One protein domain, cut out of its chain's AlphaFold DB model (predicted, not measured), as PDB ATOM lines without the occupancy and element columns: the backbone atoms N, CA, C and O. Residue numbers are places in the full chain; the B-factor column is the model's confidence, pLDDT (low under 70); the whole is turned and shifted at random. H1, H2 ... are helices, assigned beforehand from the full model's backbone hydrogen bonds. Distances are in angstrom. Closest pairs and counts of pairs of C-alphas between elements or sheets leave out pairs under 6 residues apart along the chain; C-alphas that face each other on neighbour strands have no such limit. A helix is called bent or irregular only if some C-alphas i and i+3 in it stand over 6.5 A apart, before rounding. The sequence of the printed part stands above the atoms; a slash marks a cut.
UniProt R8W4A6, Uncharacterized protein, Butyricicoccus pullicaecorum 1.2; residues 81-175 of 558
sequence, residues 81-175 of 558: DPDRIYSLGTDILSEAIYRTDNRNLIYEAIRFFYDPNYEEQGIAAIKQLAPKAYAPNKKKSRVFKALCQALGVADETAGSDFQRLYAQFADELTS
ATOM      1  N   ASP A  81     -20.998  55.531 -12.921       84.19
ATOM      2  CA  ASP A  81     -21.713  56.789 -13.166       84.19
ATOM      3  C   ASP A  81     -23.205  56.515 -13.455       84.19
ATOM      4  O   ASP A  81     -23.542  55.931 -14.496       84.19
ATOM      5  N   PRO A  82     -24.131  56.933 -12.565       89.56
ATOM      6  CA  PRO A  82     -25.555  56.676 -12.737       89.56
ATOM      7  C   PRO A  82     -26.160  57.277 -14.008       89.56
ATOM      8  O   PRO A  82     -26.980  56.625 -14.663       89.56
ATOM      9  N   ASP A  83     -25.742  58.487 -14.381       87.06
ATOM     10  CA  ASP A  83     -26.264  59.196 -15.549       87.06
ATOM     11  C   ASP A  83     -25.757  58.539 -16.833       87.06
ATOM     12  O   ASP A  83     -26.512  58.357 -17.797       87.06
ATOM     13  N   ARG A  84     -24.496  58.089 -16.828       89.56
ATOM     14  CA  ARG A  84     -23.927  57.338 -17.950       89.56
ATOM     15  C   ARG A  84     -24.605  55.985 -18.135       89.56
ATOM     16  O   ARG A  84     -24.914  55.619 -19.272       89.56
ATOM     17  N   ILE A  85     -24.876  55.258 -17.048       94.31
ATOM     18  CA  ILE A  85     -25.622  53.990 -17.087       94.31
ATOM     19  C   ILE A  85     -27.027  54.221 -17.640       94.31
ATOM     20  O   ILE A  85     -27.473  53.459 -18.499       94.31
ATOM     21  N   TYR A  86     -27.716  55.268 -17.179       95.00
ATOM     22  CA  TYR A  86     -29.036  55.627 -17.686       95.00
ATOM     23  C   TYR A  86     -28.999  55.907 -19.194       95.00
ATOM     24  O   TYR A  86     -29.722  55.248 -19.938       95.00
ATOM     25  N   SER A  87     -28.110  56.799 -19.650       93.62
ATOM     26  CA  SER A  87     -27.957  57.166 -21.067       93.62
ATOM     27  C   SER A  87     -27.658  55.955 -21.953       93.62
ATOM     28  O   SER A  87     -28.375  55.709 -22.923       93.62
ATOM     29  N   LEU A  88     -26.659  55.144 -21.596       95.50
ATOM     30  CA  LEU A  88     -26.316  53.939 -22.353       95.50
ATOM     31  C   LEU A  88     -27.470  52.929 -22.358       95.50
ATOM     32  O   LEU A  88     -27.759  52.315 -23.386       95.50
ATOM     33  N   GLY A  89     -28.155  52.771 -21.223       95.94
ATOM     34  CA  GLY A  89     -29.331  51.917 -21.108       95.94
ATOM     35  C   GLY A  89     -30.463  52.360 -22.036       95.94
ATOM     36  O   GLY A  89     -31.060  51.523 -22.716       95.94
ATOM     37  N   THR A  90     -30.736  53.666 -22.104       95.88
ATOM     38  CA  THR A  90     -31.759  54.230 -22.993       95.88
ATOM     39  C   THR A  90     -31.375  54.153 -24.462       95.88
ATOM     40  O   THR A  90     -32.248  53.873 -25.280       95.88
ATOM     41  N   ASP A  91     -30.098  54.328 -24.800       95.31
ATOM     42  CA  ASP A  91     -29.620  54.245 -26.183       95.31
ATOM     43  C   ASP A  91     -29.751  52.816 -26.716       95.31
ATOM     44  O   ASP A  91     -30.323  52.592 -27.786       95.31
ATOM     45  N   ILE A  92     -29.304  51.832 -25.928       96.56
ATOM     46  CA  ILE A  92     -29.385  50.408 -26.280       96.56
ATOM     47  C   ILE A  92     -30.843  49.950 -26.409       96.56
ATOM     48  O   ILE A  92     -31.175  49.175 -27.303       96.56
ATOM     49  N   LEU A  93     -31.724  50.413 -25.518       95.62
ATOM     50  CA  LEU A  93     -33.138  50.031 -25.512       95.62
ATOM     51  C   LEU A  93     -34.029  50.978 -26.329       95.62
ATOM     52  O   LEU A  93     -35.248  50.809 -26.312       95.62
ATOM     53  N   SER A  94     -33.462  51.946 -27.052       93.81
ATOM     54  CA  SER A  94     -34.199  53.012 -27.748       93.81
ATOM     55  C   SER A  94     -35.299  52.477 -28.670       93.81
ATOM     56  O   SER A  94     -36.442  52.937 -28.622       93.81
ATOM     57  N   GLU A  95     -34.996  51.437 -29.447       91.44
ATOM     58  CA  GLU A  95     -35.959  50.786 -30.332       91.44
ATOM     59  C   GLU A  95     -37.096  50.098 -29.553       91.44
ATOM     60  O   GLU A  95     -38.269  50.223 -29.919       91.44
ATOM     61  N   ALA A  96     -36.781  49.421 -28.444       92.06
ATOM     62  CA  ALA A  96     -37.787  48.803 -27.578       92.06
ATOM     63  C   ALA A  96     -38.678  49.855 -26.897       92.06
ATOM     64  O   ALA A  96     -39.889  49.658 -26.795       92.06
ATOM     65  N   ILE A  97     -38.102  50.989 -26.485       93.06
ATOM     66  CA  ILE A  97     -38.826  52.136 -25.918       93.06
ATOM     67  C   ILE A  97     -39.778  52.734 -26.960       93.06
ATOM     68  O   ILE A  97     -40.922  53.060 -26.641       93.06
ATOM     69  N   TYR A  98     -39.342  52.861 -28.213       90.38
ATOM     70  CA  TYR A  98     -40.182  53.415 -29.270       90.38
ATOM     71  C   TYR A  98     -41.385  52.517 -29.592       90.38
ATOM     72  O   TYR A  98     -42.490  53.022 -29.787       90.38
ATOM     73  N   ARG A  99     -41.178  51.192 -29.610       88.69
ATOM     74  CA  ARG A  99     -42.175  50.185 -30.012       88.69
ATOM     75  C   ARG A  99     -43.210  49.830 -28.936       88.69
ATOM     76  O   ARG A  99     -44.190  49.168 -29.266       88.69
ATOM     77  N   THR A 100     -42.998  50.207 -27.674       86.12
ATOM     78  CA  THR A 100     -43.898  49.859 -26.559       86.12
ATOM     79  C   THR A 100     -44.821  51.010 -26.157       86.12
ATOM     80  O   THR A 100     -44.402  52.169 -26.103       86.12
ATOM     81  N   ASP A 101     -46.054  50.675 -25.768       81.81
ATOM     82  CA  ASP A 101     -46.993  51.613 -25.138       81.81
ATOM     83  C   ASP A 101     -46.669  51.854 -23.652       81.81
ATOM     84  O   ASP A 101     -47.091  52.852 -23.068       81.81
ATOM     85  N   ASN A 102     -45.885  50.967 -23.022       84.25
ATOM     86  CA  ASN A 102     -45.511  51.062 -21.609       84.25
ATOM     87  C   ASN A 102     -44.017  51.368 -21.433       84.25
ATOM     88  O   ASN A 102     -43.232  50.543 -20.959       84.25
ATOM     89  N   ARG A 103     -43.622  52.576 -21.842       90.12
ATOM     90  CA  ARG A 103     -42.230  53.055 -21.775       90.12
ATOM     91  C   ARG A 103     -41.708  53.153 -20.344       90.12
ATOM     92  O   ARG A 103     -40.542  52.857 -20.100       90.12
ATOM     93  N   ASN A 104     -42.585  53.505 -19.402       91.38
ATOM     94  CA  ASN A 104     -42.251  53.628 -17.982       91.38
ATOM     95  C   ASN A 104     -41.646  52.338 -17.430       91.38
ATOM     96  O   ASN A 104     -40.646  52.394 -16.724       91.38
ATOM     97  N   LEU A 105     -42.175  51.181 -17.834       93.69
ATOM     98  CA  LEU A 105     -41.669  49.888 -17.382       93.69
ATOM     99  C   LEU A 105     -40.218  49.634 -17.829       93.69
ATOM    100  O   LEU A 105     -39.434  49.038 -17.095       93.69
ATOM    101  N   ILE A 106     -39.833  50.106 -19.022       94.69
ATOM    102  CA  ILE A 106     -38.446  50.004 -19.497       94.69
ATOM    103  C   ILE A 106     -37.541  50.954 -18.706       94.69
ATOM    104  O   ILE A 106     -36.464  50.541 -18.282       94.69
ATOM    105  N   TYR A 107     -37.977  52.188 -18.442       94.88
ATOM    106  CA  TYR A 107     -37.210  53.120 -17.609       94.88
ATOM    107  C   TYR A 107     -37.021  52.603 -16.175       94.88
ATOM    108  O   TYR A 107     -35.918  52.679 -15.638       94.88
ATOM    109  N   GLU A 108     -38.050  51.998 -15.576       94.56
ATOM    110  CA  GLU A 108     -37.954  51.333 -14.268       94.56
ATOM    111  C   GLU A 108     -36.957  50.165 -14.290       94.56
ATOM    112  O   GLU A 108     -36.156  50.012 -13.367       94.56
ATOM    113  N   ALA A 109     -36.942  49.376 -15.369       95.44
ATOM    114  CA  ALA A 109     -35.968  48.304 -15.547       95.44
ATOM    115  C   ALA A 109     -34.530  48.826 -15.718       95.44
ATOM    116  O   ALA A 109     -33.604  48.196 -15.210       95.44
ATOM    117  N   ILE A 110     -34.318  49.969 -16.386       95.88
ATOM    118  CA  ILE A 110     -32.996  50.618 -16.480       95.88
ATOM    119  C   ILE A 110     -32.551  51.113 -15.094       95.88
ATOM    120  O   ILE A 110     -31.390  50.955 -14.718       95.88
ATOM    121  N   ARG A 111     -33.479  51.643 -14.292       95.06
ATOM    122  CA  ARG A 111     -33.197  52.210 -12.965       95.06
ATOM    123  C   ARG A 111     -32.601  51.218 -11.964       95.06
ATOM    124  O   ARG A 111     -31.747  51.600 -11.168       95.06
ATOM    125  N   PHE A 112     -32.933  49.931 -12.090       95.31
ATOM    126  CA  PHE A 112     -32.285  48.827 -11.359       95.31
ATOM    127  C   PHE A 112     -30.744  48.854 -11.435       95.31
ATOM    128  O   PHE A 112     -30.033  48.399 -10.527       95.31
ATOM    129  N   PHE A 113     -30.197  49.338 -12.549       94.31
ATOM    130  CA  PHE A 113     -28.770  49.250 -12.816       94.31
ATOM    131  C   PHE A 113     -27.947  50.318 -12.097       94.31
ATOM    132  O   PHE A 113     -26.788  50.030 -11.799       94.31
ATOM    133  N   TYR A 114     -28.543  51.455 -11.726       91.31
ATOM    134  CA  TYR A 114     -27.816  52.591 -11.151       91.31
ATOM    135  C   TYR A 114     -28.379  53.162  -9.838       91.31
ATOM    136  O   TYR A 114     -27.653  53.871  -9.151       91.31
ATOM    137  N   ASP A 115     -29.627  52.865  -9.457       90.69
ATOM    138  CA  ASP A 115     -30.252  53.397  -8.235       90.69
ATOM    139  C   ASP A 115     -30.494  52.265  -7.216       90.69
ATOM    140  O   ASP A 115     -31.447  51.492  -7.367       90.69
ATOM    141  N   PRO A 116     -29.654  52.134  -6.168       86.19
ATOM    142  CA  PRO A 116     -29.812  51.097  -5.147       86.19
ATOM    143  C   PRO A 116     -31.157  51.158  -4.413       86.19
ATOM    144  O   PRO A 116     -31.661  50.127  -3.976       86.19
ATOM    145  N   ASN A 117     -31.773  52.340  -4.309       90.38
ATOM    146  CA  ASN A 117     -33.063  52.505  -3.633       90.38
ATOM    147  C   ASN A 117     -34.245  52.008  -4.479       90.38
ATOM    148  O   ASN A 117     -35.373  51.967  -3.991       90.38
ATOM    149  N   TYR A 118     -33.996  51.649  -5.740       89.44
ATOM    150  CA  TYR A 118     -35.001  51.215  -6.709       89.44
ATOM    151  C   TYR A 118     -34.870  49.737  -7.090       89.44
ATOM    152  O   TYR A 118     -35.453  49.287  -8.080       89.44
ATOM    153  N   GLU A 119     -34.080  48.971  -6.333       89.00
ATOM    154  CA  GLU A 119     -33.747  47.594  -6.684       89.00
ATOM    155  C   GLU A 119     -34.995  46.696  -6.756       89.00
ATOM    156  O   GLU A 119     -35.160  45.951  -7.722       89.00
ATOM    157  N   GLU A 120     -35.926  46.807  -5.801       92.00
ATOM    158  CA  GLU A 120     -37.152  45.994  -5.778       92.00
ATOM    159  C   GLU A 120     -38.093  46.301  -6.953       92.00
ATOM    160  O   GLU A 120     -38.538  45.381  -7.649       92.00
ATOM    161  N   GLN A 121     -38.371  47.584  -7.205       93.75
ATOM    162  CA  GLN A 121     -39.228  48.036  -8.304       93.75
ATOM    163  C   GLN A 121     -38.599  47.690  -9.656       93.75
ATOM    164  O   GLN A 121     -39.267  47.159 -10.543       93.75
ATOM    165  N   GLY A 122     -37.292  47.911  -9.793       93.94
ATOM    166  CA  GLY A 122     -36.549  47.572 -10.998       93.94
ATOM    167  C   GLY A 122     -36.535  46.065 -11.281       93.94
ATOM    168  O   GLY A 122     -36.741  45.649 -12.421       93.94
ATOM    169  N   ILE A 123     -36.391  45.216 -10.254       94.94
ATOM    170  CA  ILE A 123     -36.526  43.756 -10.402       94.94
ATOM    171  C   ILE A 123     -37.940  43.376 -10.857       94.94
ATOM    172  O   ILE A 123     -38.085  42.491 -11.706       94.94
ATOM    173  N   ALA A 124     -38.981  44.004 -10.300       95.06
ATOM    174  CA  ALA A 124     -40.362  43.751 -10.703       95.06
ATOM    175  C   ALA A 124     -40.585  44.106 -12.183       95.06
ATOM    176  O   ALA A 124     -41.112  43.279 -12.935       95.06
ATOM    177  N   ALA A 125     -40.083  45.263 -12.620       95.50
ATOM    178  CA  ALA A 125     -40.141  45.701 -14.011       95.50
ATOM    179  C   ALA A 125     -39.396  44.744 -14.957       95.50
ATOM    180  O   ALA A 125     -39.955  44.288 -15.959       95.50
ATOM    181  N   ILE A 126     -38.170  44.337 -14.599       96.06
ATOM    182  CA  ILE A 126     -37.390  43.357 -15.372       96.06
ATOM    183  C   ILE A 126     -38.139  42.025 -15.483       96.06
ATOM    184  O   ILE A 126     -38.164  41.434 -16.559       96.06
ATOM    185  N   LYS A 127     -38.769  41.536 -14.407       95.31
ATOM    186  CA  LYS A 127     -39.536  40.280 -14.439       95.31
ATOM    187  C   LYS A 127     -40.789  40.375 -15.307       95.31
ATOM    188  O   LYS A 127     -41.163  39.368 -15.902       95.31
ATOM    189  N   GLN A 128     -41.426  41.541 -15.386       94.81
ATOM    190  CA  GLN A 128     -42.591  41.748 -16.246       94.81
ATOM    191  C   GLN A 128     -42.202  41.805 -17.730       94.81
ATOM    192  O   GLN A 128     -42.887  41.209 -18.557       94.81
ATOM    193  N   LEU A 129     -41.089  42.467 -18.060       93.88
ATOM    194  CA  LEU A 129     -40.577  42.566 -19.433       93.88
ATOM    195  C   LEU A 129     -39.922  41.265 -19.913       93.88
ATOM    196  O   LEU A 129     -40.130  40.823 -21.039       93.88
ATOM    197  N   ALA A 130     -39.110  40.651 -19.055       94.12
ATOM    198  CA  ALA A 130     -38.283  39.497 -19.371       94.12
ATOM    199  C   ALA A 130     -38.172  38.566 -18.146       94.12
ATOM    200  O   ALA A 130     -37.161  38.580 -17.435       94.12
ATOM    201  N   PRO A 131     -39.162  37.681 -17.906       91.75
ATOM    202  CA  PRO A 131     -39.256  36.870 -16.685       91.75
ATOM    203  C   PRO A 131     -38.011  36.033 -16.352       91.75
ATOM    204  O   PRO A 131     -37.747  35.740 -15.188       91.75
ATOM    205  N   LYS A 132     -37.236  35.643 -17.374       91.81
ATOM    206  CA  LYS A 132     -36.012  34.831 -17.245       91.81
ATOM    207  C   LYS A 132     -34.717  35.658 -17.187       91.81
ATOM    208  O   LYS A 132     -33.635  35.087 -17.040       91.81
ATOM    209  N   ALA A 133     -34.788  36.982 -17.338       92.44
ATOM    210  CA  ALA A 133     -33.600  37.833 -17.385       92.44
ATOM    211  C   ALA A 133     -32.921  37.962 -16.014       92.44
ATOM    212  O   ALA A 133     -31.686  37.933 -15.946       92.44
ATOM    213  N   TYR A 134     -33.704  38.026 -14.933       95.06
ATOM    214  CA  TYR A 134     -33.215  38.197 -13.565       95.06
ATOM    215  C   TYR A 134     -33.120  36.878 -12.788       95.06
ATOM    216  O   TYR A 134     -34.028  36.049 -12.818       95.06
ATOM    217  N   ALA A 135     -32.037  36.727 -12.026       90.94
ATOM    218  CA  ALA A 135     -31.901  35.734 -10.966       90.94
ATOM    219  C   ALA A 135     -31.032  36.320  -9.837       90.94
ATOM    220  O   ALA A 135     -30.106  37.081 -10.145       90.94
ATOM    221  N   PRO A 136     -31.274  35.960  -8.561       86.06
ATOM    222  CA  PRO A 136     -30.407  36.366  -7.457       86.06
ATOM    223  C   PRO A 136     -28.943  36.006  -7.749       86.06
ATOM    224  O   PRO A 136     -28.665  34.918  -8.254       86.06
ATOM    225  N   ASN A 137     -28.013  36.918  -7.456       86.88
ATOM    226  CA  ASN A 137     -26.564  36.788  -7.706       86.88
ATOM    227  C   ASN A 137     -26.124  36.768  -9.183       86.88
ATOM    228  O   ASN A 137     -24.934  36.605  -9.477       86.88
ATOM    229  N   LYS A 138     -27.035  36.951 -10.146       91.56
ATOM    230  CA  LYS A 138     -26.647  37.124 -11.551       91.56
ATOM    231  C   LYS A 138     -26.012  38.505 -11.728       91.56
ATOM    232  O   LYS A 138     -26.606  39.512 -11.361       91.56
ATOM    233  N   LYS A 139     -24.811  38.559 -12.323       91.25
ATOM    234  CA  LYS A 139     -24.122  39.829 -12.628       91.25
ATOM    235  C   LYS A 139     -25.059  40.784 -13.374       91.25
ATOM    236  O   LYS A 139     -25.648  40.369 -14.375       91.25
ATOM    237  N   LYS A 140     -25.131  42.050 -12.942       93.56
ATOM    238  CA  LYS A 140     -25.998  43.085 -13.532       93.56
ATOM    239  C   LYS A 140     -25.861  43.168 -15.060       93.56
ATOM    240  O   LYS A 140     -26.863  43.047 -15.756       93.56
ATOM    241  N   SER A 141     -24.645  43.189 -15.610       94.38
ATOM    242  CA  SER A 141     -24.436  43.186 -17.072       94.38
ATOM    243  C   SER A 141     -25.110  42.003 -17.789       94.38
ATOM    244  O   SER A 141     -25.753  42.176 -18.820       94.38
ATOM    245  N   ARG A 142     -25.084  40.798 -17.200       95.75
ATOM    246  CA  ARG A 142     -25.778  39.612 -17.742       95.75
ATOM    247  C   ARG A 142     -27.298  39.683 -17.602       95.75
ATOM    248  O   ARG A 142     -27.996  39.039 -18.384       95.75
ATOM    249  N   VAL A 143     -27.814  40.381 -16.589       96.62
ATOM    250  CA  VAL A 143     -29.254  40.662 -16.460       96.62
ATOM    251  C   VAL A 143     -29.680  41.600 -17.587       96.62
ATOM    252  O   VAL A 143     -30.617  41.274 -18.308       96.62
ATOM    253  N   PHE A 144     -28.935  42.689 -17.807       96.81
ATOM    254  CA  PHE A 144     -29.209  43.647 -18.879       96.81
ATOM    255  C   PHE A 144     -29.124  43.009 -20.271       96.81
ATOM    256  O   PHE A 144     -30.034  43.174 -21.079       96.81
ATOM    257  N   LYS A 145     -28.100  42.185 -20.537       96.31
ATOM    258  CA  LYS A 145     -27.993  41.454 -21.811       96.31
ATOM    259  C   LYS A 145     -29.211  40.566 -22.068       96.31
ATOM    260  O   LYS A 145     -29.755  40.566 -23.167       96.31
ATOM    261  N   ALA A 146     -29.653  39.824 -21.051       96.50
ATOM    262  CA  ALA A 146     -30.819  38.951 -21.166       96.50
ATOM    263  C   ALA A 146     -32.127  39.740 -21.354       96.50
ATOM    264  O   ALA A 146     -33.016  39.274 -22.062       96.50
ATOM    265  N   LEU A 147     -32.234  40.934 -20.758       96.56
ATOM    266  CA  LEU A 147     -33.333  41.866 -21.012       96.56
ATOM    267  C   LEU A 147     -33.326  42.330 -22.479       96.56
ATOM    268  O   LEU A 147     -34.346  42.212 -23.148       96.56
ATOM    269  N   CYS A 148     -32.176  42.760 -23.007       96.50
ATOM    270  CA  CYS A 148     -32.035  43.182 -24.407       96.50
ATOM    271  C   CYS A 148     -32.404  42.063 -25.396       96.50
ATOM    272  O   CYS A 148     -33.109  42.301 -26.374       96.50
ATOM    273  N   GLN A 149     -31.967  40.829 -25.119       96.12
ATOM    274  CA  GLN A 149     -32.315  39.649 -25.919       96.12
ATOM    275  C   GLN A 149     -33.825  39.377 -25.907       96.12
ATOM    276  O   GLN A 149     -34.408  39.107 -26.952       96.12
ATOM    277  N   ALA A 150     -34.471  39.473 -24.741       94.88
ATOM    278  CA  ALA A 150     -35.912  39.270 -24.615       94.88
ATOM    279  C   ALA A 150     -36.732  40.370 -25.308       94.88
ATOM    280  O   ALA A 150     -37.799  40.085 -25.845       94.88
ATOM    281  N   LEU A 151     -36.220  41.603 -25.322       93.69
ATOM    282  CA  LEU A 151     -36.831  42.743 -26.008       93.69
ATOM    283  C   LEU A 151     -36.515  42.791 -27.514       93.69
ATOM    284  O   LEU A 151     -37.030  43.660 -28.212       93.69
ATOM    285  N   GLY A 152     -35.697  41.864 -28.023       94.06
ATOM    286  CA  GLY A 152     -35.393  41.745 -29.451       94.06
ATOM    287  C   GLY A 152     -34.462  42.826 -30.008       94.06
ATOM    288  O   GLY A 152     -34.424  42.997 -31.219       94.06
ATOM    289  N   VAL A 153     -33.723  43.535 -29.147       94.38
ATOM    290  CA  VAL A 153     -32.791  44.617 -29.541       94.38
ATOM    291  C   VAL A 153     -31.320  44.186 -29.525       94.38
ATOM    292  O   VAL A 153     -30.425  44.972 -29.823       94.38
ATOM    293  N   ALA A 154     -31.041  42.939 -29.139       94.12
ATOM    294  CA  ALA A 154     -29.683  42.414 -29.095       94.12
ATOM    295  C   ALA A 154     -29.208  41.973 -30.490       94.12
ATOM    296  O   ALA A 154     -29.620  40.920 -30.978       94.12
ATOM    297  N   ASP A 155     -28.289  42.735 -31.081       93.25
ATOM    298  CA  ASP A 155     -27.525  42.321 -32.261       93.25
ATOM    299  C   ASP A 155     -26.150  41.788 -31.839       93.25
ATOM    300  O   ASP A 155     -25.228  42.544 -31.531       93.25
ATOM    301  N   GLU A 156     -25.999  40.466 -31.805       89.62
ATOM    302  CA  GLU A 156     -24.753  39.818 -31.382       89.62
ATOM    303  C   GLU A 156     -23.705  39.691 -32.497       89.62
ATOM    304  O   GLU A 156     -22.666  39.063 -32.277       89.62
ATOM    305  N   THR A 157     -23.933  40.294 -33.666       92.06
ATOM    306  CA  THR A 157     -22.942  40.338 -34.746       92.06
ATOM    307  C   THR A 157     -21.673  41.048 -34.272       92.06
ATOM    308  O   THR A 157     -21.731  42.071 -33.588       92.06
ATOM    309  N   ALA A 158     -20.507  40.492 -34.611       87.75
ATOM    310  CA  ALA A 158     -19.225  41.067 -34.223       87.75
ATOM    311  C   ALA A 158     -19.082  42.501 -34.759       87.75
ATOM    312  O   ALA A 158     -19.185  42.721 -35.964       87.75
ATOM    313  N   GLY A 159     -18.837  43.460 -33.863       83.00
ATOM    314  CA  GLY A 159     -18.679  44.872 -34.224       83.00
ATOM    315  C   GLY A 159     -19.987  45.644 -34.426       83.00
ATOM    316  O   GLY A 159     -19.933  46.782 -34.886       83.00
ATOM    317  N   SER A 160     -21.143  45.068 -34.075       91.31
ATOM    318  CA  SER A 160     -22.417  45.795 -34.082       91.31
ATOM    319  C   SER A 160     -22.423  46.964 -33.090       91.31
ATOM    320  O   SER A 160     -21.718  46.963 -32.070       91.31
ATOM    321  N   ASP A 161     -23.291  47.945 -33.344       89.62
ATOM    322  CA  ASP A 161     -23.522  49.052 -32.413       89.62
ATOM    323  C   ASP A 161     -23.994  48.561 -31.041       89.62
ATOM    324  O   ASP A 161     -23.548  49.079 -30.015       89.62
ATOM    325  N   PHE A 162     -24.812  47.503 -31.015       94.31
ATOM    326  CA  PHE A 162     -25.227  46.853 -29.777       94.31
ATOM    327  C   PHE A 162     -24.025  46.330 -28.987       94.31
ATOM    328  O   PHE A 162     -23.922  46.617 -27.798       94.31
ATOM    329  N   GLN A 163     -23.097  45.593 -29.613       92.94
ATOM    330  CA  GLN A 163     -21.921  45.072 -28.910       92.94
ATOM    331  C   GLN A 163     -21.049  46.198 -28.346       92.94
ATOM    332  O   GLN A 163     -20.602  46.104 -27.201       92.94
ATOM    333  N   ARG A 164     -20.843  47.271 -29.121       91.62
ATOM    334  CA  ARG A 164     -20.073  48.448 -28.699       91.62
ATOM    335  C   ARG A 164     -20.708  49.144 -27.493       91.62
ATOM    336  O   ARG A 164     -20.024  49.369 -26.497       91.62
ATOM    337  N   LEU A 165     -22.000  49.463 -27.563       93.75
ATOM    338  CA  LEU A 165     -22.720  50.137 -26.478       93.75
ATOM    339  C   LEU A 165     -22.870  49.234 -25.249       93.75
ATOM    340  O   LEU A 165     -22.670  49.684 -24.124       93.75
ATOM    341  N   TYR A 166     -23.159  47.944 -25.444       95.38
ATOM    342  CA  TYR A 166     -23.248  46.974 -24.356       95.38
ATOM    343  C   TYR A 166     -21.915  46.808 -23.620       95.38
ATOM    344  O   TYR A 166     -21.919  46.676 -22.398       95.38
ATOM    345  N   ALA A 167     -20.780  46.823 -24.329       91.19
ATOM    346  CA  ALA A 167     -19.465  46.782 -23.693       91.19
ATOM    347  C   ALA A 167     -19.246  48.011 -22.797       91.19
ATOM    348  O   ALA A 167     -18.899  47.850 -21.631       91.19
ATOM    349  N   GLN A 168     -19.557  49.214 -23.299       89.62
ATOM    350  CA  GLN A 168     -19.499  50.448 -22.505       89.62
ATOM    351  C   GLN A 168     -20.413  50.374 -21.273       89.62
ATOM    352  O   GLN A 168     -19.985  50.697 -20.171       89.62
ATOM    353  N   PHE A 169     -21.646  49.889 -21.441       93.81
ATOM    354  CA  PHE A 169     -22.598  49.733 -20.340       93.81
ATOM    355  C   PHE A 169     -22.095  48.731 -19.296       93.81
ATOM    356  O   PHE A 169     -22.152  48.988 -18.099       93.81
ATOM    357  N   ALA A 170     -21.584  47.578 -19.731       92.25
ATOM    358  CA  ALA A 170     -21.076  46.549 -18.832       92.25
ATOM    359  C   ALA A 170     -19.844  47.012 -18.042       92.25
ATOM    360  O   ALA A 170     -19.738  46.659 -16.865       92.25
ATOM    361  N   ASP A 171     -18.960  47.787 -18.671       86.69
ATOM    362  CA  ASP A 171     -17.786  48.372 -18.025       86.69
ATOM    363  C   ASP A 171     -18.173  49.441 -16.996       86.69
ATOM    364  O   ASP A 171     -17.583  49.477 -15.914       86.69
ATOM    365  N   GLU A 172     -19.179  50.266 -17.301       91.62
ATOM    366  CA  GLU A 172     -19.675  51.322 -16.411       91.62
ATOM    367  C   GLU A 172     -20.323  50.757 -15.138       91.62
ATOM    368  O   GLU A 172     -20.222  51.340 -14.070       91.62
ATOM    369  N   LEU A 173     -20.924  49.562 -15.200       89.50
ATOM    370  CA  LEU A 173     -21.549  48.915 -14.036       89.50
ATOM    371  C   LEU A 173     -20.572  48.447 -12.948       89.50
ATOM    372  O   LEU A 173     -21.019  47.953 -11.906       89.50
ATOM    373  N   THR A 174     -19.263  48.491 -13.192       83.75
ATOM    374  CA  THR A 174     -18.269  47.922 -12.277       83.75
ATOM    375  C   THR A 174     -17.327  48.979 -11.736       83.75
ATOM    376  O   THR A 174     -16.649  49.652 -12.510       83.75
ATOM    377  N   SER A 175     -17.198  49.049 -10.405       79.25
ATOM    378  CA  SER A 175     -16.104  49.808  -9.805       79.25
ATOM    379  C   SER A 175     -14.772  49.175 -10.204       79.25
ATOM    380  O   SER A 175     -14.573  47.964 -10.039       79.25
TER     381      SER A 175
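AT A GLANCE: This is residues 81 to 175 of the 558 residues of an uncharacterized protein of Butyricicoccus pullicaecorum 1.2 (UniProt R8W4A6). Two closely packed helix pairs stand together, H1 beside H6 running opposite ways and H3 crossing H4 at a steep tilt, with H1 packed on H3 to join them. H5, the helix nearest the mean of the C-alphas, covers the side between H4 and H6, while short H2 makes the turn from H1 to H3 at one edge. The printed part has 95 residues with six named helices, H1 to H6 in order along the chain, and no named strand; the class is all helix. The whole is compact, with a radius of gyration of the C-alphas of 12.1 A and spans of 34 by 34 by 23 A.

IN THESE COORDINATES: H1 is residues 82 to 92, 15.4 A from first to last C-alpha, beginning at C-alpha 82 (-25.555, 56.676, -12.737). H2 is residues 94 to 99, 8.8 A, and H3 is residues 103 to 111, 12.6 A. H4, residues 116 to 129, is the longest at 14 residues and 19.8 A; it is irregular, with C-alphas 117 and 120 8.0 A apart. H5 is residues 140 to 150, 15.4 A, beginning at C-alpha 140 (-25.998, 43.085, -13.532). H6 is residues 161 to 172, 16.6 A, ending at C-alpha 172 (-19.675, 51.322, -16.411).

HOW THE PARTS SIT: H1 touches H6 at a shallow tilt of 17 degrees, opposite ways; their closest C-alphas, of Leu 88 and Phe 169, are 6.0 A apart. H1 also touches H3 at a steep tilt of 47 degrees, closest at the C-alphas of Gly 89 and Ile 110, 6.0 A. H2 is close to but not clearly touching H3, with the C-alphas of Ile 97 and Arg 103 at 5.4 A. H3 touches H4 at a steep tilt of 47 degrees, opposite ways, closest at the C-alphas of Ala 109 and Gly 122, 4.6 A. H4, with residues 126 to 129 alone, only just touches H5, with 3 pairs of C-alphas within 8 A; the closest are those of Ile 126 and Leu 147, 7.1 A. H5 and H6 form a helical hairpin at a shallow tilt of 25 degrees and only just touch, with 3 pairs of C-alphas within 8 A; the closest are those of Ser 141 and Ala 170, 5.1 A, and H6 takes part with residues 166 to 170 alone. H3 and H5 are near each other; H1 and H4, for instance, are apart. Every O i to N i+4 pair is within hydrogen-bond range in H1, H2, H3, H5 and H6, and 8 of 10 are in H4.

THE WHOLE: The two C-alphas farthest apart, of Asn 117 and Ala 158, are 35.5 A apart. The printed part has no cut. The links H1 to H2, H2 to H3 and H3 to H4 are tight, those from H4 to H5 and H5 to H6 are short, and no link is long. Mean pLDDT of the printed part is 92.2, and no printed residue is under 70.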